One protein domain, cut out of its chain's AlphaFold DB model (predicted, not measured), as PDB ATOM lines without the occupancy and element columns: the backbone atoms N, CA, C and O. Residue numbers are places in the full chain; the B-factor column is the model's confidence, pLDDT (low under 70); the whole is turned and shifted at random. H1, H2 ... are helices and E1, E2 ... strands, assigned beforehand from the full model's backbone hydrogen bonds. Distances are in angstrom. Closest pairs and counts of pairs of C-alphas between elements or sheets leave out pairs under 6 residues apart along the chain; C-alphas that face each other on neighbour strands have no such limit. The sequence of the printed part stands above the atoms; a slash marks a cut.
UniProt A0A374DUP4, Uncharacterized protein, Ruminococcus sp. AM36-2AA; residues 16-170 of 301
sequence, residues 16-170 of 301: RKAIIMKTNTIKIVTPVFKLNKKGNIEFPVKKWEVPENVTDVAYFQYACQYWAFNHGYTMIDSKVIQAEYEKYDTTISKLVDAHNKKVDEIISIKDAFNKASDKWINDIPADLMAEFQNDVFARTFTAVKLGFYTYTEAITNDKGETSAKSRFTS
ATOM      1  N   ARG A  16     -21.253  62.325  18.517       39.50
ATOM      2  CA  ARG A  16     -20.261  63.068  17.713       39.50
ATOM      3  C   ARG A  16     -19.995  64.493  18.223       39.50
ATOM      4  O   ARG A  16     -18.967  65.066  17.883       39.50
ATOM      5  N   LYS A  17     -20.893  65.070  19.040       34.12
ATOM      6  CA  LYS A  17     -20.670  66.344  19.754       34.12
ATOM      7  C   LYS A  17     -20.249  66.179  21.220       34.12
ATOM      8  O   LYS A  17     -19.897  67.172  21.846       34.12
ATOM      9  N   ALA A  18     -20.276  64.970  21.781       34.22
ATOM     10  CA  ALA A  18     -20.115  64.769  23.217       34.22
ATOM     11  C   ALA A  18     -19.582  63.381  23.617       34.22
ATOM     12  O   ALA A  18     -20.071  62.810  24.581       34.22
ATOM     13  N   ILE A  19     -18.556  62.842  22.952       42.72
ATOM     14  CA  ILE A  19     -17.635  61.886  23.591       42.72
ATOM     15  C   ILE A  19     -16.204  62.221  23.158       42.72
ATOM     16  O   ILE A  19     -15.548  61.498  22.414       42.72
ATOM     17  N   ILE A  20     -15.688  63.332  23.682       40.12
ATOM     18  CA  ILE A  20     -14.251  63.427  23.946       40.12
ATOM     19  C   ILE A  20     -14.014  62.427  25.079       40.12
ATOM     20  O   ILE A  20     -14.229  62.745  26.251       40.12
ATOM     21  N   MET A  21     -13.680  61.177  24.748       40.88
ATOM     22  CA  MET A  21     -13.281  60.230  25.782       40.88
ATOM     23  C   MET A  21     -12.068  60.821  26.508       40.88
ATOM     24  O   MET A  21     -11.018  61.028  25.911       40.88
ATOM     25  N   LYS A  22     -12.204  61.065  27.816       44.12
ATOM     26  CA  LYS A  22     -11.095  61.436  28.717       44.12
ATOM     27  C   LYS A  22     -10.069  60.304  28.908       44.12
ATOM     28  O   LYS A  22      -9.154  60.442  29.711       44.12
ATOM     29  N   THR A  23     -10.239  59.165  28.240       52.88
ATOM     30  CA  THR A  23      -9.345  58.014  28.353       52.88
ATOM     31  C   THR A  23      -8.287  58.063  27.263       52.88
ATOM     32  O   THR A  23      -8.593  57.963  26.079       52.88
ATOM     33  N   ASN A  24      -7.029  58.129  27.685       72.50
ATOM     34  CA  ASN A  24      -5.834  58.036  26.848       72.50
ATOM     35  C   ASN A  24      -5.502  56.594  26.421       72.50
ATOM     36  O   ASN A  24      -4.402  56.350  25.937       72.50
ATOM     37  N   THR A  25      -6.407  55.628  26.621       81.94
ATOM     38  CA  THR A  25      -6.168  54.219  26.287       81.94
ATOM     39  C   THR A  25      -7.375  53.560  25.632       81.94
ATOM     40  O   THR A  25      -8.502  53.790  26.069       81.94
ATOM     41  N   ILE A  26      -7.119  52.657  24.689       85.19
ATOM     42  CA  ILE A  26      -8.090  51.726  24.096       85.19
ATOM     43  C   ILE A  26      -7.847  50.300  24.592       85.19
ATOM     44  O   ILE A  26      -6.748  49.963  25.039       85.19
ATOM     45  N   LYS A  27      -8.878  49.454  24.530       86.19
ATOM     46  CA  LYS A  27      -8.799  48.029  24.881       86.19
ATOM     47  C   LYS A  27      -8.948  47.178  23.632       86.19
ATOM     48  O   LYS A  27      -9.944  47.317  22.934       86.19
ATOM     49  N   ILE A  28      -7.992  46.283  23.402       85.06
ATOM     50  CA  ILE A  28      -7.945  45.431  22.214       85.06
ATOM     51  C   ILE A  28      -7.779  43.974  22.627       85.06
ATOM     52  O   ILE A  28      -6.867  43.636  23.384       85.06
ATOM     53  N   VAL A  29      -8.665  43.114  22.131       84.12
ATOM     54  CA  VAL A  29      -8.507  41.658  22.172       84.12
ATOM     55  C   VAL A  29      -7.400  41.296  21.189       84.12
ATOM     56  O   VAL A  29      -7.507  41.592  19.999       84.12
ATOM     57  N   THR A  30      -6.326  40.688  21.685       79.56
ATOM     58  CA  THR A  30      -5.162  40.347  20.856       79.56
ATOM     59  C   THR A  30      -5.186  38.883  20.421       79.56
ATOM     60  O   THR A  30      -5.678  38.052  21.180       79.56
ATOM     61  N   PRO A  31      -4.577  38.540  19.273       72.69
ATOM     62  CA  PRO A  31      -4.484  37.157  18.794       72.69
ATOM     63  C   PRO A  31      -3.482  36.284  19.557       72.69
ATOM     64  O   PRO A  31      -3.388  35.086  19.306       72.69
ATOM     65  N   VAL A  32      -2.723  36.857  20.497       70.31
ATOM     66  CA  VAL A  32      -1.941  36.064  21.452       70.31
ATOM     67  C   VAL A  32      -2.932  35.259  22.279       70.31
ATOM     68  O   VAL A  32      -3.880  35.838  22.778       70.31
ATOM     69  N   PHE A  33      -2.750  33.961  22.450       69.81
ATOM     70  CA  PHE A  33      -3.658  33.147  23.255       69.81
ATOM     71  C   PHE A  33      -2.931  32.583  24.471       69.81
ATOM     72  O   PHE A  33      -1.704  32.477  24.508       69.81
ATOM     73  N   LYS A  34      -3.706  32.220  25.484       71.38
ATOM     74  CA  LYS A  34      -3.242  31.450  26.636       71.38
ATOM     75  C   LYS A  34      -4.287  30.401  26.982       71.38
ATOM     76  O   LYS A  34      -5.479  30.622  26.775       71.38
ATOM     77  N   LEU A  35      -3.848  29.289  27.554       70.50
ATOM     78  CA  LEU A  35      -4.758  28.349  28.196       70.50
ATOM     79  C   LEU A  35      -5.020  28.826  29.622       70.50
ATOM     80  O   LEU A  35      -4.091  29.173  30.358       70.50
ATOM     81  N   ASN A  36      -6.286  28.881  30.021       72.62
ATOM     82  CA  ASN A  36      -6.639  29.174  31.402       72.62
ATOM     83  C   ASN A  36      -6.512  27.923  32.287       72.62
ATOM     84  O   ASN A  36      -6.262  26.821  31.806       72.62
ATOM     85  N   LYS A  37      -6.719  28.075  33.602       76.56
ATOM     86  CA  LYS A  37      -6.602  26.968  34.575       76.56
ATOM     87  C   LYS A  37      -7.539  25.779  34.298       76.56
ATOM     88  O   LYS A  37      -7.339  24.719  34.870       76.56
ATOM     89  N   LYS A  38      -8.570  25.967  33.466       75.56
ATOM     90  CA  LYS A  38      -9.533  24.936  33.055       75.56
ATOM     91  C   LYS A  38      -9.214  24.340  31.677       75.56
ATOM     92  O   LYS A  38      -9.990  23.532  31.191       75.56
ATOM     93  N   GLY A  39      -8.113  24.753  31.045       69.38
ATOM     94  CA  GLY A  39      -7.728  24.322  29.700       69.38
ATOM     95  C   GLY A  39      -8.456  25.046  28.564       69.38
ATOM     96  O   GLY A  39      -8.283  24.668  27.413       69.38
ATOM     97  N   ASN A  40      -9.241  26.093  28.846       74.44
ATOM     98  CA  ASN A  40      -9.919  26.855  27.794       74.44
ATOM     99  C   ASN A  40      -8.983  27.908  27.192       74.44
ATOM    100  O   ASN A  40      -8.210  28.547  27.912       74.44
ATOM    101  N   ILE A  41      -9.119  28.133  25.886       74.31
ATOM    102  CA  ILE A  41      -8.399  29.172  25.146       74.31
ATOM    103  C   ILE A  41      -8.955  30.548  25.536       74.31
ATOM    104  O   ILE A  41     -10.152  30.808  25.419       74.31
ATOM    105  N   GLU A  42      -8.078  31.438  25.995       74.50
ATOM    106  CA  GLU A  42      -8.386  32.835  26.294       74.50
ATOM    107  C   GLU A  42      -7.528  33.770  25.442       74.50
ATOM    108  O   GLU A  42      -6.297  33.682  25.439       74.50
ATOM    109  N   PHE A  43      -8.186  34.732  24.798       77.94
ATOM    110  CA  PHE A  43      -7.531  35.856  24.137       77.94
ATOM    111  C   PHE A  43      -7.439  37.027  25.130       77.94
ATOM    112  O   PHE A  43      -8.465  37.507  25.621       77.94
ATOM    113  N   PRO A  44      -6.230  37.486  25.497       79.12
ATOM    114  CA  PRO A  44      -6.043  38.564  26.433       79.12
ATOM    115  C   PRO A  44      -6.467  39.886  25.801       79.12
ATOM    116  O   PRO A  44      -6.247  40.161  24.620       79.12
ATOM    117  N   VAL A  45      -7.028  40.738  26.652       83.94
ATOM    118  CA  VAL A  45      -7.316  42.129  26.329       83.94
ATOM    119  C   VAL A  45      -6.129  42.971  26.775       83.94
ATOM    120  O   VAL A  45      -5.826  43.035  27.970       83.94
ATOM    121  N   LYS A  46      -5.460  43.633  25.833       85.19
ATOM    122  CA  LYS A  46      -4.404  44.606  26.131       85.19
ATOM    123  C   LYS A  46      -4.972  46.020  26.142       85.19
ATOM    124  O   LYS A  46      -5.879  46.348  25.381       85.19
ATOM    125  N   LYS A  47      -4.422  46.860  27.020       86.31
ATOM    126  CA  LYS A  47      -4.649  48.309  27.009       86.31
ATOM    127  C   LYS A  47      -3.531  48.965  26.211       86.31
ATOM    128  O   LYS A  47      -2.364  48.724  26.514       86.31
ATOM    129  N   TRP A  48      -3.878  49.775  25.221       86.12
ATOM    130  CA  TRP A  48      -2.920  50.524  24.412       86.12
ATOM    131  C   TRP A  48      -3.157  52.012  24.572       86.12
ATOM    132  O   TRP A  48      -4.301  52.452  24.532       86.12
ATOM    133  N   GLU A  49      -2.082  52.775  24.741       85.50
ATOM    134  CA  GLU A  49      -2.152  54.233  24.725       85.50
ATOM    135  C   GLU A  49      -2.583  54.741  23.350       85.50
ATOM    136  O   GLU A  49      -2.173  54.212  22.313       85.50
ATOM    137  N   VAL A  50      -3.438  55.756  23.369       82.75
ATOM    138  CA  VAL A  50      -3.993  56.399  22.185       82.75
ATOM    139  C   VAL A  50      -3.002  57.457  21.697       82.75
ATOM    140  O   VAL A  50      -2.619  58.320  22.489       82.75
ATOM    141  N   PRO A  51      -2.596  57.424  20.417       80.31
ATOM    142  CA  PRO A  51      -1.737  58.451  19.840       80.31
ATOM    143  C   PRO A  51      -2.340  59.858  19.962       80.31
ATOM    144  O   PRO A  51      -3.545  60.041  19.795       80.31
ATOM    145  N   GLU A  52      -1.497  60.877  20.159       76.62
ATOM    146  CA  GLU A  52      -1.934  62.279  20.334       76.62
ATOM    147  C   GLU A  52      -2.688  62.851  19.119       76.62
ATOM    148  O   GLU A  52      -3.431  63.831  19.231       76.62
ATOM    149  N   ASN A  53      -2.488  62.256  17.944       78.06
ATOM    150  CA  ASN A  53      -3.133  62.659  16.702       78.06
ATOM    151  C   ASN A  53      -4.526  62.038  16.509       78.06
ATOM    152  O   ASN A  53      -5.206  62.427  15.565       78.06
ATOM    153  N   VAL A  54      -4.966  61.104  17.356       81.94
ATOM    154  CA  VAL A  54      -6.320  60.534  17.282       81.94
ATOM    155  C   VAL A  54      -7.321  61.515  17.881       81.94
ATOM    156  O   VAL A  54      -7.193  61.922  19.034       81.94
ATOM    157  N   THR A  55      -8.334  61.890  17.102       80.25
ATOM    158  CA  THR A  55      -9.415  62.787  17.545       80.25
ATOM    159  C   THR A  55     -10.720  62.046  17.808       80.25
ATOM    160  O   THR A  55     -11.489  62.485  18.660       80.25
ATOM    161  N   ASP A  56     -10.939  60.898  17.159       82.12
ATOM    162  CA  ASP A  56     -12.064  59.993  17.424       82.12
ATOM    163  C   ASP A  56     -11.560  58.667  18.018       82.12
ATOM    164  O   ASP A  56     -11.216  57.717  17.313       82.12
ATOM    165  N   VAL A  57     -11.478  58.614  19.350       83.25
ATOM    166  CA  VAL A  57     -10.924  57.456  20.073       83.25
ATOM    167  C   VAL A  57     -11.833  56.228  19.976       83.25
ATOM    168  O   VAL A  57     -11.342  55.099  19.977       83.25
ATOM    169  N   ALA A  58     -13.151  56.435  19.893       80.94
ATOM    170  CA  ALA A  58     -14.103  55.339  19.772       80.94
ATOM    171  C   ALA A  58     -13.912  54.643  18.425       80.94
ATOM    172  O   ALA A  58     -13.626  53.447  18.402       80.94
ATOM    173  N   TYR A  59     -13.959  55.406  17.328       85.94
ATOM    174  CA  TYR A  59     -13.669  54.896  15.991       85.94
ATOM    175  C   TYR A  59     -12.313  54.181  15.942       85.94
ATOM    176  O   TYR A  59     -12.230  53.038  15.493       85.94
ATOM    177  N   PHE A  60     -11.267  54.810  16.489       87.00
ATOM    178  CA  PHE A  60      -9.919  54.245  16.498       87.00
ATOM    179  C   PHE A  60      -9.839  52.893  17.220       87.00
ATOM    180  O   PHE A  60      -9.149  51.992  16.745       87.00
ATOM    181  N   GLN A  61     -10.567  52.705  18.328       88.69
ATOM    182  CA  GLN A  61     -10.626  51.409  19.008       88.69
ATOM    183  C   GLN A  61     -11.226  50.323  18.112       88.69
ATOM    184  O   GLN A  61     -10.663  49.232  18.032       88.69
ATOM    185  N   TYR A  62     -12.351  50.603  17.448       87.38
ATOM    186  CA  TYR A  62     -12.998  49.624  16.571       87.38
ATOM    187  C   TYR A  62     -12.133  49.312  15.345       87.38
ATOM    188  O   TYR A  62     -11.946  48.139  15.026       87.38
ATOM    189  N   ALA A  63     -11.521  50.327  14.733       89.12
ATOM    190  CA  ALA A  63     -10.585  50.140  13.627       89.12
ATOM    191  C   ALA A  63      -9.366  49.298  14.050       89.12
ATOM    192  O   ALA A  63      -8.981  48.357  13.355       89.12
ATOM    193  N   CYS A  64      -8.788  49.562  15.227       90.62
ATOM    194  CA  CYS A  64      -7.694  48.750  15.766       90.62
ATOM    195  C   CYS A  64      -8.135  47.316  16.087       90.62
ATOM    196  O   CYS A  64      -7.375  46.379  15.860       90.62
ATOM    197  N   GLN A  65      -9.353  47.116  16.598       89.25
ATOM    198  CA  GLN A  65      -9.868  45.779  16.894       89.25
ATOM    199  C   GLN A  65     -10.086  44.970  15.612       89.25
ATOM    200  O   GLN A  65      -9.696  43.803  15.563       89.25
ATOM    201  N   TYR A  66     -10.625  45.602  14.564       90.31
ATOM    202  CA  TYR A  66     -10.733  45.011  13.231       90.31
ATOM    203  C   TYR A  66      -9.363  44.544  12.725       90.31
ATOM    204  O   TYR A  66      -9.191  43.384  12.344       90.31
ATOM    205  N   TRP A  67      -8.354  45.415  12.771       89.88
ATOM    206  CA  TRP A  67      -7.011  45.056  12.319       89.88
ATOM    207  C   TRP A  67      -6.320  44.033  13.223       89.88
ATOM    208  O   TRP A  67      -5.534  43.231  12.728       89.88
ATOM    209  N   ALA A  68      -6.635  43.993  14.519       88.69
ATOM    210  CA  ALA A  68      -6.090  42.991  15.430       88.69
ATOM    211  C   ALA A  68      -6.620  41.596  15.089       88.69
ATOM    212  O   ALA A  68      -5.859  40.629  15.141       88.69
ATOM    213  N   PHE A  69      -7.888  41.504  14.678       87.69
ATOM    214  CA  PHE A  69      -8.449  40.271  14.140       87.69
ATOM    215  C   PHE A  69      -7.804  39.881  12.806       87.69
ATOM    216  O   PHE A  69      -7.293  38.772  12.692       87.69
ATOM    217  N   ASN A  70      -7.708  40.800  11.840       87.50
ATOM    218  CA  ASN A  70      -7.094  40.525  10.530       87.50
ATOM    219  C   ASN A  70      -5.628  40.080  10.608       87.50
ATOM    220  O   ASN A  70      -5.240  39.066  10.017       87.50
ATOM    221  N   HIS A  71      -4.811  40.796  11.381       85.75
ATOM    222  CA  HIS A  71      -3.425  40.393  11.629       85.75
ATOM    223  C   HIS A  71      -3.374  39.065  12.384       85.75
ATOM    224  O   HIS A  71      -2.542  38.218  12.076       85.75
ATOM    225  N   GLY A  72      -4.307  38.847  13.312       84.19
ATOM    226  CA  GLY A  72      -4.453  37.603  14.054       84.19
ATOM    227  C   GLY A  72      -4.715  36.369  13.198       84.19
ATOM    228  O   GLY A  72      -4.027  35.370  13.390       84.19
ATOM    229  N   TYR A  73      -5.625  36.447  12.221       85.56
ATOM    230  CA  TYR A  73      -5.847  35.349  11.271       85.56
ATOM    231  C   TYR A  73      -4.538  34.989  10.562       85.56
ATOM    232  O   TYR A  73      -4.118  33.835  10.568       85.56
ATOM    233  N   THR A  74      -3.824  36.001  10.063       83.88
ATOM    234  CA  THR A  74      -2.546  35.808   9.362       83.88
ATOM    235  C   THR A  74      -1.472  35.207  10.281       83.88
ATOM    236  O   THR A  74      -0.703  34.338   9.864       83.88
ATOM    237  N   MET A  75      -1.409  35.645  11.544       82.00
ATOM    238  CA  MET A  75      -0.495  35.104  12.556       82.00
ATOM    239  C   MET A  75      -0.763  33.626  12.835       82.00
ATOM    240  O   MET A  75       0.178  32.836  12.883       82.00
ATOM    241  N   ILE A  76      -2.030  33.258  13.030       81.44
ATOM    242  CA  ILE A  76      -2.426  31.887  13.357       81.44
ATOM    243  C   ILE A  76      -2.226  30.976  12.141       81.44
ATOM    244  O   ILE A  76      -1.615  29.921  12.282       81.44
ATOM    245  N   ASP A  77      -2.612  31.413  10.942       84.19
ATOM    246  CA  ASP A  77      -2.370  30.670   9.696       84.19
ATOM    247  C   ASP A  77      -0.878  30.424   9.461       84.19
ATOM    248  O   ASP A  77      -0.465  29.316   9.127       84.19
ATOM    249  N   SER A  78      -0.043  31.431   9.733       83.69
ATOM    250  CA  SER A  78       1.411  31.271   9.672       83.69
ATOM    251  C   SER A  78       1.902  30.182  10.624       83.69
ATOM    252  O   SER A  78       2.826  29.452  10.280       83.69
ATOM    253  N   LYS A  79       1.303  30.060  11.816       81.00
ATOM    254  CA  LYS A  79       1.656  29.021  12.792       81.00
ATOM    255  C   LYS A  79       1.204  27.632  12.356       81.00
ATOM    256  O   LYS A  79       1.960  26.693  12.584       81.00
ATOM    257  N   VAL A  80       0.043  27.514  11.710       82.25
ATOM    258  CA  VAL A  80      -0.422  26.255  11.106       82.25
ATOM    259  C   VAL A  80       0.568  25.800  10.036       82.25
ATOM    260  O   VAL A  80       1.145  24.729  10.164       82.25
ATOM    261  N   ILE A  81       0.869  26.661   9.060       83.19
ATOM    262  CA  ILE A  81       1.797  26.341   7.963       83.19
ATOM    263  C   ILE A  81       3.197  26.018   8.501       83.19
ATOM    264  O   ILE A  81       3.841  25.073   8.050       83.19
ATOM    265  N   GLN A  82       3.694  26.791   9.474       82.06
ATOM    266  CA  GLN A  82       4.973  26.489  10.124       82.06
ATOM    267  C   GLN A  82       4.965  25.091  10.732       82.06
ATOM    268  O   GLN A  82       5.926  24.365  10.521       82.06
ATOM    269  N   ALA A  83       3.910  24.736  11.470       77.50
ATOM    270  CA  ALA A  83       3.799  23.431  12.099       77.50
ATOM    271  C   ALA A  83       3.734  22.316  11.048       77.50
ATOM    272  O   ALA A  83       4.524  21.392  11.144       77.50
ATOM    273  N   GLU A  84       2.891  22.436  10.020       80.81
ATOM    274  CA  GLU A  84       2.691  21.411   8.979       80.81
ATOM    275  C   GLU A  84       3.964  21.047   8.198       80.81
ATOM    276  O   GLU A  84       4.158  19.889   7.835       80.81
ATOM    277  N   TYR A  85       4.846  22.018   7.937       79.44
ATOM    278  CA  TYR A  85       6.055  21.809   7.124       79.44
ATOM    279  C   TYR A  85       7.358  21.805   7.936       79.44
ATOM    280  O   TYR A  85       8.452  21.841   7.359       79.44
ATOM    281  N   GLU A  86       7.275  21.778   9.265       72.38
ATOM    282  CA  GLU A  86       8.439  21.668  10.140       72.38
ATOM    283  C   GLU A  86       9.097  20.289   9.942       72.38
ATOM    284  O   GLU A  86       8.511  19.249  10.240       72.38
ATOM    285  N   LYS A  87      10.318  20.260   9.390       60.59
ATOM    286  CA  LYS A  87      11.054  19.006   9.162       60.59
ATOM    287  C   LYS A  87      11.590  18.471  10.491       60.59
ATOM    288  O   LYS A  87      12.456  19.100  11.096       60.59
ATOM    289  N   TYR A  88      11.133  17.291  10.898       56.25
ATOM    290  CA  TYR A  88      11.674  16.544  12.034       56.25
ATOM    291  C   TYR A  88      12.418  15.293  11.550       56.25
ATOM    292  O   TYR A  88      12.025  14.683  10.558       56.25
ATOM    293  N   ASP A  89      13.495  14.923  12.245       48.50
ATOM    294  CA  ASP A  89      14.219  13.667  12.019       48.50
ATOM    295  C   ASP A  89      13.288  12.485  12.352       48.50
ATOM    296  O   ASP A  89      12.743  12.403  13.453       48.50
ATOM    297  N   THR A  90      13.014  11.618  11.376       48.97
ATOM    298  CA  THR A  90      11.855  10.702  11.359       48.97
ATOM    299  C   THR A  90      12.060   9.386  12.106       48.97
ATOM    300  O   THR A  90      11.310   8.428  11.908       48.97
ATOM    301  N   THR A  91      13.010   9.308  13.030       56.53
ATOM    302  CA  THR A  91      12.981   8.211  14.005       56.53
ATOM    303  C   THR A  91      12.018   8.589  15.133       56.53
ATOM    304  O   THR A  91      12.227   9.618  15.757       56.53
ATOM    305  N   ILE A  92      11.029   7.722  15.435       53.59
ATOM    306  CA  ILE A  92      10.119   7.718  16.616       53.59
ATOM    307  C   ILE A  92       8.664   8.171  16.328       53.59
ATOM    308  O   ILE A  92       8.364   9.355  16.222       53.59
ATOM    309  N   SER A  93       7.707   7.226  16.352       54.81
ATOM    310  CA  SER A  93       6.255   7.495  16.204       54.81
ATOM    311  C   SER A  93       5.688   8.459  17.264       54.81
ATOM    312  O   SER A  93       4.802   9.248  16.959       54.81
ATOM    313  N   LYS A  94       6.261   8.496  18.478       61.62
ATOM    314  CA  LYS A  94       5.870   9.462  19.525       61.62
ATOM    315  C   LYS A  94       6.111  10.925  19.127       61.62
ATOM    316  O   LYS A  94       5.424  11.803  19.638       61.62
ATOM    317  N   LEU A  95       7.085  11.197  18.249       60.00
ATOM    318  CA  LEU A  95       7.327  12.549  17.734       60.00
ATOM    319  C   LEU A  95       6.254  12.951  16.715       60.00
ATOM    320  O   LEU A  95       5.825  14.101  16.718       60.00
ATOM    321  N   VAL A  96       5.770  11.995  15.915       65.81
ATOM    322  CA  VAL A  96       4.658  12.197  14.972       65.81
ATOM    323  C   VAL A  96       3.350  12.464  15.720       65.81
ATOM    324  O   VAL A  96       2.652  13.421  15.403       65.81
ATOM    325  N   ASP A  97       3.047  11.698  16.770       74.38
ATOM    326  CA  ASP A  97       1.825  11.905  17.562       74.38
ATOM    327  C   ASP A  97       1.827  13.263  18.285       74.38
ATOM    328  O   ASP A  97       0.820  13.974  18.305       74.38
ATOM    329  N   ALA A  98       2.973  13.662  18.851       69.69
ATOM    330  CA  ALA A  98       3.132  14.973  19.479       69.69
ATOM    331  C   ALA A  98       3.004  16.124  18.465       69.69
ATOM    332  O   ALA A  98       2.441  17.171  18.791       69.69
ATOM    333  N   HIS A  99       3.497  15.926  17.242       70.38
ATOM    334  CA  HIS A  99       3.355  16.876  16.144       70.38
ATOM    335  C   HIS A  99       1.894  17.041  15.717       70.38
ATOM    336  O   HIS A  99       1.396  18.165  15.700       70.38
ATOM    337  N   ASN A 100       1.191  15.939  15.444       75.56
ATOM    338  CA  ASN A 100      -0.218  15.976  15.047       75.56
ATOM    339  C   ASN A 100      -1.066  16.674  16.114       75.56
ATOM    340  O   ASN A 100      -1.831  17.581  15.807       75.56
ATOM    341  N   LYS A 101      -0.825  16.359  17.393       79.25
ATOM    342  CA  LYS A 101      -1.494  17.036  18.506       79.25
ATOM    343  C   LYS A 101      -1.225  18.549  18.530       79.25
ATOM    344  O   LYS A 101      -2.145  19.323  18.766       79.25
ATOM    345  N   LYS A 102       0.015  18.984  18.273       75.31
ATOM    346  CA  LYS A 102       0.375  20.412  18.182       75.31
ATOM    347  C   LYS A 102      -0.366  21.102  17.031       75.31
ATOM    348  O   LYS A 102      -0.825  22.229  17.206       75.31
ATOM    349  N   VAL A 103      -0.487  20.451  15.873       77.50
ATOM    350  CA  VAL A 103      -1.246  20.974  14.725       77.50
ATOM    351  C   VAL A 103      -2.732  21.102  15.077       77.50
ATOM    352  O   VAL A 103      -3.293  22.188  14.927       77.50
ATOM    353  N   ASP A 104      -3.339  20.056  15.641       80.06
ATOM    354  CA  ASP A 104      -4.750  20.046  16.055       80.06
ATOM    355  C   ASP A 104      -5.066  21.124  17.107       80.06
ATOM    356  O   ASP A 104      -6.111  21.781  17.059       80.06
ATOM    357  N   GLU A 105      -4.147  21.352  18.050       79.88
ATOM    358  CA  GLU A 105      -4.254  22.432  19.033       79.88
ATOM    359  C   GLU A 105      -4.269  23.811  18.349       79.88
ATOM    360  O   GLU A 105      -5.127  24.640  18.666       79.88
ATOM    361  N   ILE A 106      -3.377  24.061  17.380       77.06
ATOM    362  CA  ILE A 106      -3.334  25.334  16.637       77.06
ATOM    363  C   ILE A 106      -4.605  25.521  15.792       77.06
ATOM    364  O   ILE A 106      -5.148  26.628  15.758       77.06
ATOM    365  N   ILE A 107      -5.119  24.462  15.160       82.06
ATOM    366  CA  ILE A 107      -6.388  24.505  14.412       82.06
ATOM    367  C   ILE A 107      -7.554  24.838  15.350       82.06
ATOM    368  O   ILE A 107      -8.343  25.736  15.064       82.06
ATOM    369  N   SER A 108      -7.612  24.214  16.527       82.00
ATOM    370  CA  SER A 108      -8.639  24.519  17.534       82.00
ATOM    371  C   SER A 108      -8.585  25.984  17.994       82.00
ATOM    372  O   SER A 108      -9.617  26.617  18.229       82.00
ATOM    373  N   ILE A 109      -7.380  26.555  18.099       79.25
ATOM    374  CA  ILE A 109      -7.175  27.981  18.393       79.25
ATOM    375  C   ILE A 109      -7.663  28.864  17.250       79.25
ATOM    376  O   ILE A 109      -8.323  29.872  17.520       79.25
ATOM    377  N   LYS A 110      -7.375  28.491  16.000       81.12
ATOM    378  CA  LYS A 110      -7.889  29.180  14.813       81.12
ATOM    379  C   LYS A 110      -9.413  29.229  14.842       81.12
ATOM    380  O   LYS A 110      -9.975  30.314  14.765       81.12
ATOM    381  N   ASP A 111     -10.079  28.104  15.068       82.69
ATOM    382  CA  ASP A 111     -11.544  28.049  15.106       82.69
ATOM    383  C   ASP A 111     -12.135  28.904  16.235       82.69
ATOM    384  O   ASP A 111     -13.106  29.641  16.034       82.69
ATOM    385  N   ALA A 112     -11.524  28.869  17.424       81.25
ATOM    386  CA  ALA A 112     -11.937  29.706  18.548       81.25
ATOM    387  C   ALA A 112     -11.755  31.205  18.253       81.25
ATOM    388  O   ALA A 112     -12.621  32.014  18.603       81.25
ATOM    389  N   PHE A 113     -10.649  31.574  17.603       80.75
ATOM    390  CA  PHE A 113     -10.367  32.948  17.202       80.75
ATOM    391  C   PHE A 113     -11.342  33.432  16.128       80.75
ATOM    392  O   PHE A 113     -11.937  34.499  16.287       80.75
ATOM    393  N   ASN A 114     -11.567  32.619  15.092       82.31
ATOM    394  CA  ASN A 114     -12.513  32.896  14.016       82.31
ATOM    395  C   ASN A 114     -13.903  33.141  14.594       82.31
ATOM    396  O   ASN A 114     -14.492  34.186  14.358       82.31
ATOM    397  N   LYS A 115     -14.383  32.256  15.474       79.88
ATOM    398  CA  LYS A 115     -15.687  32.417  16.125       79.88
ATOM    399  C   LYS A 115     -15.804  33.719  16.925       79.88
ATOM    400  O   LYS A 115     -16.866  34.345  16.929       79.88
ATOM    401  N   ALA A 116     -14.748  34.114  17.637       75.69
ATOM    402  CA  ALA A 116     -14.735  35.363  18.399       75.69
ATOM    403  C   ALA A 116     -14.743  36.595  17.479       75.69
ATOM    404  O   ALA A 116     -15.468  37.555  17.748       75.69
ATOM    405  N   SER A 117     -13.968  36.546  16.397       79.56
ATOM    406  CA  SER A 117     -13.864  37.610  15.400       79.56
ATOM    407  C   SER A 117     -15.139  37.742  14.564       79.56
ATOM    408  O   SER A 117     -15.693  38.833  14.485       79.56
ATOM    409  N   ASP A 118     -15.679  36.646  14.032       79.81
ATOM    410  CA  ASP A 118     -16.891  36.634  13.204       79.81
ATOM    411  C   ASP A 118     -18.091  37.181  13.977       79.81
ATOM    412  O   ASP A 118     -18.878  37.965  13.449       79.81
ATOM    413  N   LYS A 119     -18.203  36.829  15.265       76.88
ATOM    414  CA  LYS A 119     -19.226  37.407  16.140       76.88
ATOM    415  C   LYS A 119     -19.101  38.930  16.209       76.88
ATOM    416  O   LYS A 119     -20.106  39.615  16.103       76.88
ATOM    417  N   TRP A 120     -17.885  39.448  16.377       82.06
ATOM    418  CA  TRP A 120     -17.648  40.888  16.419       82.06
ATOM    419  C   TRP A 120     -17.920  41.553  15.063       82.06
ATOM    420  O   TRP A 120     -18.566  42.591  15.029       82.06
ATOM    421  N   ILE A 121     -17.472  40.952  13.956       75.88
ATOM    422  CA  ILE A 121     -17.640  41.477  12.591       75.88
ATOM    423  C   ILE A 121     -19.123  41.578  12.220       75.88
ATOM    424  O   ILE A 121     -19.539  42.595  11.672       75.88
ATOM    425  N   ASN A 122     -19.919  40.560  12.555       76.81
ATOM    426  CA  ASN A 122     -21.350  40.519  12.242       76.81
ATOM    427  C   ASN A 122     -22.167  41.596  12.976       76.81
ATOM    428  O   ASN A 122     -23.257  41.941  12.525       76.81
ATOM    429  N   ASP A 123     -21.640  42.143  14.073       77.19
ATOM    430  CA  ASP A 123     -22.274  43.223  14.830       77.19
ATOM    431  C   ASP A 123     -21.947  44.624  14.253       77.19
ATOM    432  O   ASP A 123     -22.501  45.627  14.716       77.19
ATOM    433  N   ILE A 124     -21.064  44.727  13.246       77.31
ATOM    434  CA  ILE A 124     -20.619  45.997  12.650       77.31
ATOM    435  C   ILE A 124     -21.304  46.250  11.291       77.31
ATOM    436  O   ILE A 124     -21.259  45.394  10.407       77.31
ATOM    437  N   PRO A 125     -21.885  47.446  11.065       80.31
ATOM    438  CA  PRO A 125     -22.421  47.844   9.762       80.31
ATOM    439  C   PRO A 125     -21.388  47.784   8.621       80.31
ATOM    440  O   PRO A 125     -20.219  48.128   8.804       80.31
ATOM    441  N   ALA A 126     -21.821  47.381   7.423       81.19
ATOM    442  CA  ALA A 126     -20.934  47.160   6.275       81.19
ATOM    443  C   ALA A 126     -20.214  48.431   5.783       81.19
ATOM    444  O   ALA A 126     -19.066  48.360   5.350       81.19
ATOM    445  N   ASP A 127     -20.865  49.591   5.870       78.69
ATOM    446  CA  ASP A 127     -20.271  50.892   5.553       78.69
ATOM    447  C   ASP A 127     -19.119  51.223   6.508       78.69
ATOM    448  O   ASP A 127     -18.019  51.553   6.070       78.69
ATOM    449  N   LEU A 128     -19.332  51.036   7.812       79.75
ATOM    450  CA  LEU A 128     -18.300  51.239   8.825       79.75
ATOM    451  C   LEU A 128     -17.156  50.217   8.696       79.75
ATOM    452  O   LEU A 128     -15.987  50.563   8.868       79.75
ATOM    453  N   MET A 129     -17.470  48.973   8.327       83.81
ATOM    454  CA  MET A 129     -16.469  47.946   8.026       83.81
ATOM    455  C   MET A 129     -15.569  48.347   6.849       83.81
ATOM    456  O   MET A 129     -14.348  48.197   6.924       83.81
ATOM    457  N   ALA A 130     -16.152  48.904   5.783       84.50
ATOM    458  CA  ALA A 130     -15.401  49.416   4.640       84.50
ATOM    459  C   ALA A 130     -14.493  50.594   5.033       84.50
ATOM    460  O   ALA A 130     -13.383  50.725   4.514       84.50
ATOM    461  N   GLU A 131     -14.907  51.433   5.985       85.00
ATOM    462  CA  GLU A 131     -14.029  52.471   6.530       85.00
ATOM    463  C   GLU A 131     -12.833  51.875   7.285       85.00
ATOM    464  O   GLU A 131     -11.706  52.315   7.068       85.00
ATOM    465  N   PHE A 132     -13.040  50.858   8.130       87.12
ATOM    466  CA  PHE A 132     -11.946  50.204   8.864       87.12
ATOM    467  C   PHE A 132     -10.934  49.528   7.932       87.12
ATOM    468  O   PHE A 132      -9.726  49.638   8.149       87.12
ATOM    469  N   GLN A 133     -11.419  48.877   6.873       86.44
ATOM    470  CA  GLN A 133     -10.595  48.246   5.835       86.44
ATOM    471  C   GLN A 133      -9.653  49.223   5.127       86.44
ATOM    472  O   GLN A 133      -8.552  48.845   4.728       86.44
ATOM    473  N   ASN A 134     -10.069  50.480   4.990       83.62
ATOM    474  CA  ASN A 134      -9.280  51.523   4.342       83.62
ATOM    475  C   ASN A 134      -8.460  52.360   5.339       83.62
ATOM    476  O   ASN A 134      -7.691  53.231   4.928       83.62
ATOM    477  N   ASP A 135      -8.575  52.096   6.646       84.56
ATOM    478  CA  ASP A 135      -7.836  52.826   7.671       84.56
ATOM    479  C   ASP A 135      -6.384  52.340   7.787       84.56
ATOM    480  O   ASP A 135      -6.030  51.442   8.561       84.56
ATOM    481  N   VAL A 136      -5.523  52.980   7.000       82.38
ATOM    482  CA  VAL A 136      -4.083  52.718   6.966       82.38
ATOM    483  C   VAL A 136      -3.405  53.019   8.309       82.38
ATOM    484  O   VAL A 136      -2.486  52.290   8.695       82.38
ATOM    485  N   PHE A 137      -3.852  54.040   9.052       83.06
ATOM    486  CA  PHE A 137      -3.239  54.394  10.334       83.06
ATOM    487  C   PHE A 137      -3.507  53.317  11.381       83.06
ATOM    488  O   PHE A 137      -2.569  52.801  11.992       83.06
ATOM    489  N   ALA A 138      -4.776  52.937  11.559       87.75
ATOM    490  CA  ALA A 138      -5.173  51.894  12.498       87.75
ATOM    491  C   ALA A 138      -4.525  50.548  12.141       87.75
ATOM    492  O   ALA A 138      -4.056  49.839  13.038       87.75
ATOM    493  N   ARG A 139      -4.410  50.224  10.843       87.25
ATOM    494  CA  ARG A 139      -3.692  49.034  10.363       87.25
ATOM    495  C   ARG A 139      -2.244  49.014  10.824       87.25
ATOM    496  O   ARG A 139      -1.814  48.029  11.434       87.25
ATOM    497  N   THR A 140      -1.506  50.084  10.527       81.38
ATOM    498  CA  THR A 140      -0.081  50.192  10.845       81.38
ATOM    499  C   THR A 140       0.144  50.245  12.354       81.38
ATOM    500  O   THR A 140       0.996  49.526  12.873       81.38
ATOM    501  N   PHE A 141      -0.661  51.022  13.081       84.75
ATOM    502  CA  PHE A 141      -0.624  51.084  14.543       84.75
ATOM    503  C   PHE A 141      -0.801  49.714  15.177       84.75
ATOM    504  O   PHE A 141      -0.012  49.318  16.036       84.75
ATOM    505  N   THR A 142      -1.808  48.976  14.727       87.00
ATOM    506  CA  THR A 142      -2.134  47.673  15.295       87.00
ATOM    507  C   THR A 142      -1.042  46.654  15.006       87.00
ATOM    508  O   THR A 142      -0.625  45.942  15.916       87.00
ATOM    509  N   ALA A 143      -0.515  46.622  13.778       81.00
ATOM    510  CA  ALA A 143       0.624  45.771  13.443       81.00
ATOM    511  C   ALA A 143       1.840  46.085  14.325       81.00
ATOM    512  O   ALA A 143       2.466  45.167  14.857       81.00
ATOM    513  N   VAL A 144       2.113  47.381  14.552       79.25
ATOM    514  CA  VAL A 144       3.218  47.820  15.406       79.25
ATOM    515  C   VAL A 144       3.034  47.390  16.860       79.25
ATOM    516  O   VAL A 144       3.943  46.829  17.463       79.25
ATOM    517  N   LYS A 145       1.839  47.582  17.428       83.56
ATOM    518  CA  LYS A 145       1.534  47.170  18.808       83.56
ATOM    519  C   LYS A 145       1.528  45.655  19.012       83.56
ATOM    520  O   LYS A 145       1.773  45.195  20.128       83.56
ATOM    521  N   LEU A 146       1.214  44.889  17.970       79.69
ATOM    522  CA  LEU A 146       1.261  43.428  18.008       79.69
ATOM    523  C   LEU A 146       2.668  42.870  17.771       79.69
ATOM    524  O   LEU A 146       2.895  41.704  18.082       79.69
ATOM    525  N   GLY A 147       3.597  43.674  17.247       75.69
ATOM    526  CA  GLY A 147       4.915  43.201  16.837       75.69
ATOM    527  C   GLY A 147       4.849  42.234  15.648       75.69
ATOM    528  O   GLY A 147       5.663  41.318  15.549       75.69
ATOM    529  N   PHE A 148       3.840  42.375  14.782       72.94
ATOM    530  CA  PHE A 148       3.587  41.440  13.685       72.94
ATOM    531  C   PHE A 148       4.165  41.952  12.361       72.94
ATOM    532  O   PHE A 148       3.569  42.804  11.703       72.94
ATOM    533  N   TYR A 149       5.317  41.402  11.963       68.31
ATOM    534  CA  TYR A 149       6.055  41.820  10.756       68.31
ATOM    535  C   TYR A 149       6.312  40.700   9.754       68.31
ATOM    536  O   TYR A 149       6.685  40.950   8.608       68.31
ATOM    537  N   THR A 150       6.105  39.455  10.162       71.62
ATOM    538  CA  THR A 150       6.410  38.291   9.340       71.62
ATOM    539  C   THR A 150       5.253  37.321   9.362       71.62
ATOM    540  O   THR A 150       4.750  36.990  10.433       71.62
ATOM    541  N   TYR A 151       4.886  36.820   8.193       76.81
ATOM    542  CA  TYR A 151       3.961  35.709   8.043       76.81
ATOM    543  C   TYR A 151       4.691  34.526   7.406       76.81
ATOM    544  O   TYR A 151       5.821  34.653   6.939       76.81
ATOM    545  N   THR A 152       4.091  33.346   7.422       81.31
ATOM    546  CA  THR A 152       4.619  32.168   6.729       81.31
ATOM    547  C   THR A 152       3.627  31.726   5.673       81.31
ATOM    548  O   THR A 152       2.431  31.686   5.934       81.31
ATOM    549  N   GLU A 153       4.133  31.415   4.485       86.38
ATOM    550  CA  GLU A 153       3.361  30.833   3.389       86.38
ATOM    551  C   GLU A 153       3.944  29.479   2.993       86.38
ATOM    552  O   GLU A 153       5.149  29.241   3.126       86.38
ATOM    553  N   ALA A 154       3.081  28.594   2.504       87.06
ATOM    554  CA  ALA A 154       3.493  27.355   1.873       87.06
ATOM    555  C   ALA A 154       3.928  27.658   0.433       87.06
ATOM    556  O   ALA A 154       3.213  28.335  -0.306       87.06
ATOM    557  N   ILE A 155       5.101  27.173   0.037       87.06
ATOM    558  CA  ILE A 155       5.621  27.334  -1.322       87.06
ATOM    559  C   ILE A 155       6.010  25.980  -1.868       87.06
ATOM    560  O   ILE A 155       6.833  25.280  -1.273       87.06
ATOM    561  N   THR A 156       5.460  25.671  -3.032       89.06
ATOM    562  CA  THR A 156       5.799  24.492  -3.820       89.06
ATOM    563  C   THR A 156       6.859  24.864  -4.853       89.06
ATOM    564  O   THR A 156       6.693  25.841  -5.585       89.06
ATOM    565  N   ASN A 157       7.973  24.131  -4.885       88.12
ATOM    566  CA  ASN A 157       9.006  24.311  -5.906       88.12
ATOM    567  C   ASN A 157       8.636  23.590  -7.218       88.12
ATOM    568  O   ASN A 157       7.688  22.808  -7.264       88.12
ATOM    569  N   ASP A 158       9.428  23.794  -8.273       90.50
ATOM    570  CA  ASP A 158       9.208  23.178  -9.596       90.50
ATOM    571  C   ASP A 158       9.266  21.637  -9.584       90.50
ATOM    572  O   ASP A 158       8.876  20.988 -10.551       90.50
ATOM    573  N   LYS A 159       9.751  21.035  -8.490       88.75
ATOM    574  CA  LYS A 159       9.784  19.581  -8.271       88.75
ATOM    575  C   LYS A 159       8.553  19.062  -7.514       88.75
ATOM    576  O   LYS A 159       8.491  17.872  -7.222       88.75
ATOM    577  N   GLY A 160       7.589  19.926  -7.186       85.75
ATOM    578  CA  GLY A 160       6.385  19.576  -6.426       85.75
ATOM    579  C   GLY A 160       6.588  19.507  -4.907       85.75
ATOM    580  O   GLY A 160       5.659  19.159  -4.180       85.75
ATOM    581  N   GLU A 161       7.771  19.850  -4.396       85.38
ATOM    582  CA  GLU A 161       8.053  19.812  -2.960       85.38
ATOM    583  C   GLU A 161       7.541  21.093  -2.300       85.38
ATOM    584  O   GLU A 161       7.932  22.198  -2.685       85.38
ATOM    585  N   THR A 162       6.688  20.947  -1.285       86.81
ATOM    586  CA  THR A 162       6.139  22.085  -0.537       86.81
ATOM    587  C   THR A 162       6.922  22.323   0.749       86.81
ATOM    588  O   THR A 162       7.282  21.387   1.461       86.81
ATOM    589  N   SER A 163       7.210  23.589   1.043       83.50
ATOM    590  CA  SER A 163       7.927  24.015   2.245       83.50
ATOM    591  C   SER A 163       7.328  25.292   2.823       83.50
ATOM    592  O   SER A 163       6.796  26.126   2.090       83.50
ATOM    593  N   ALA A 164       7.452  25.467   4.136       85.50
ATOM    594  CA  ALA A 164       7.139  26.728   4.789       85.50
ATOM    595  C   ALA A 164       8.237  27.757   4.500       85.50
ATOM    596  O   ALA A 164       9.418  27.527   4.778       85.50
ATOM    597  N   LYS A 165       7.848  28.932   4.000       83.31
ATOM    598  CA  LYS A 165       8.749  30.071   3.837       83.31
ATOM    599  C   LYS A 165       8.219  31.274   4.597       83.31
ATOM    600  O   LYS A 165       7.112  31.748   4.359       83.31
ATOM    601  N   SER A 166       9.049  31.795   5.494       77.62
ATOM    602  CA  SER A 166       8.768  33.064   6.160       77.62
ATOM    603  C   SER A 166       8.907  34.221   5.175       77.62
ATOM    604  O   SER A 166       9.859  34.293   4.393       77.62
ATOM    605  N   ARG A 167       7.942  35.132   5.222       72.19
ATOM    606  CA  ARG A 167       7.850  36.339   4.412       72.19
ATOM    607  C   ARG A 167       7.638  37.537   5.302       72.19
ATOM    608  O   ARG A 167       6.934  37.467   6.305       72.19
ATOM    609  N   PHE A 168       8.198  38.659   4.884       67.38
ATOM    610  CA  PHE A 168       7.850  39.934   5.473       67.38
ATOM    611  C   PHE A 168       6.464  40.371   4.997       67.38
ATOM    612  O   PHE A 168       6.106  40.210   3.828       67.38
ATOM    613  N   THR A 169       5.687  40.963   5.893       62.91
ATOM    614  CA  THR A 169       4.336  41.440   5.604       62.91
ATOM    615  C   THR A 169       4.350  42.802   4.900       62.91
ATOM    616  O   THR A 169       3.913  43.834   5.410       62.91
ATOM    617  N   SER A 170       4.855  42.833   3.664       52.50
ATOM    618  CA  SER A 170       4.819  44.047   2.833       52.50
ATOM    619  C   SER A 170       3.387  44.563   2.615       52.50
ATOM    620  O   SER A 170       3.188  45.759   2.440       52.50
TER     621      SER A 170
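AT A GLANCE: This is residues 16 to 170 of the 301 residues of an uncharacterized protein of Ruminococcus sp. AM36-2AA (UniProt A0A374DUP4). A long helical hairpin, H1 and H2, has H1 in the middle of the domain: the strand hairpin E1-E2 packs on its residues 57 to 72, mainly through E1, the strand hairpin E3-E4 packs on its residues 71 to 84, and short H3 and H4 cross it within residues 60 to 71. Residues 89 to 95, of which 93 to 95 belong to H2, stick out. The printed part has 155 residues, in the order E1 E2 H1 H2 H3 H4 E3 E4, of mixed class. It is loose, with a radius of gyration of the C-alphas of 18.7 A, and elongated, 67 by 43 by 27 A.

HOW THE PARTS SIT: E1, residues 25 to 29, and E2, residues 45 to 49, form an antiparallel hairpin; N 26 and O 48, 2.8 A apart, are within hydrogen-bond range. H1, residues 57 to 84, is the hub; its closest C-alphas to E1 are those of Gln 65 and Ile 28, 5.7 A. H2, residues 93 to 122, touches H1 at a shallow tilt of 22 degrees, opposite ways, closest at the C-alphas of Phe 69 and Ser 117, 6.2 A. H3, residues 126 to 134, touches residues 62 to 67 of H1 alone, closest at the C-alphas of Phe 132 and Ala 63, 5.0 A. H4, residues 136 to 146, touches residues 60 to 71 of H1 alone at a steep tilt of 56 degrees, closest at the C-alphas of Ala 138 and Cys 64, 5.2 A. E3, residues 150 to 156, and E4, residues 162 to 168, form an antiparallel hairpin, with N 151 and O 167 within hydrogen-bond range at 2.9 A. The closest C-alphas of E3 and H1 are those of Thr 152 and Ser 78, 4.4 A. In H1, H2, H3 and H4 every O i to N i+4 pair is within hydrogen-bond range.

IN THESE COORDINATES: E1 begins at C-alpha 25, (-6.168, 54.219, 26.287). H1 is 40.1 A long and H2 43.2 A. E4 ends at C-alpha 168, (7.850, 39.934, 5.473).

THE WHOLE: The C-alphas farthest apart, Lys 17 and Thr 91, are 67.4 A apart. The printed part has no cut. The link from E1 to E2 is long. pLDDT is under 70 in 25 residues, among them 16 to 23 and 87 to 96.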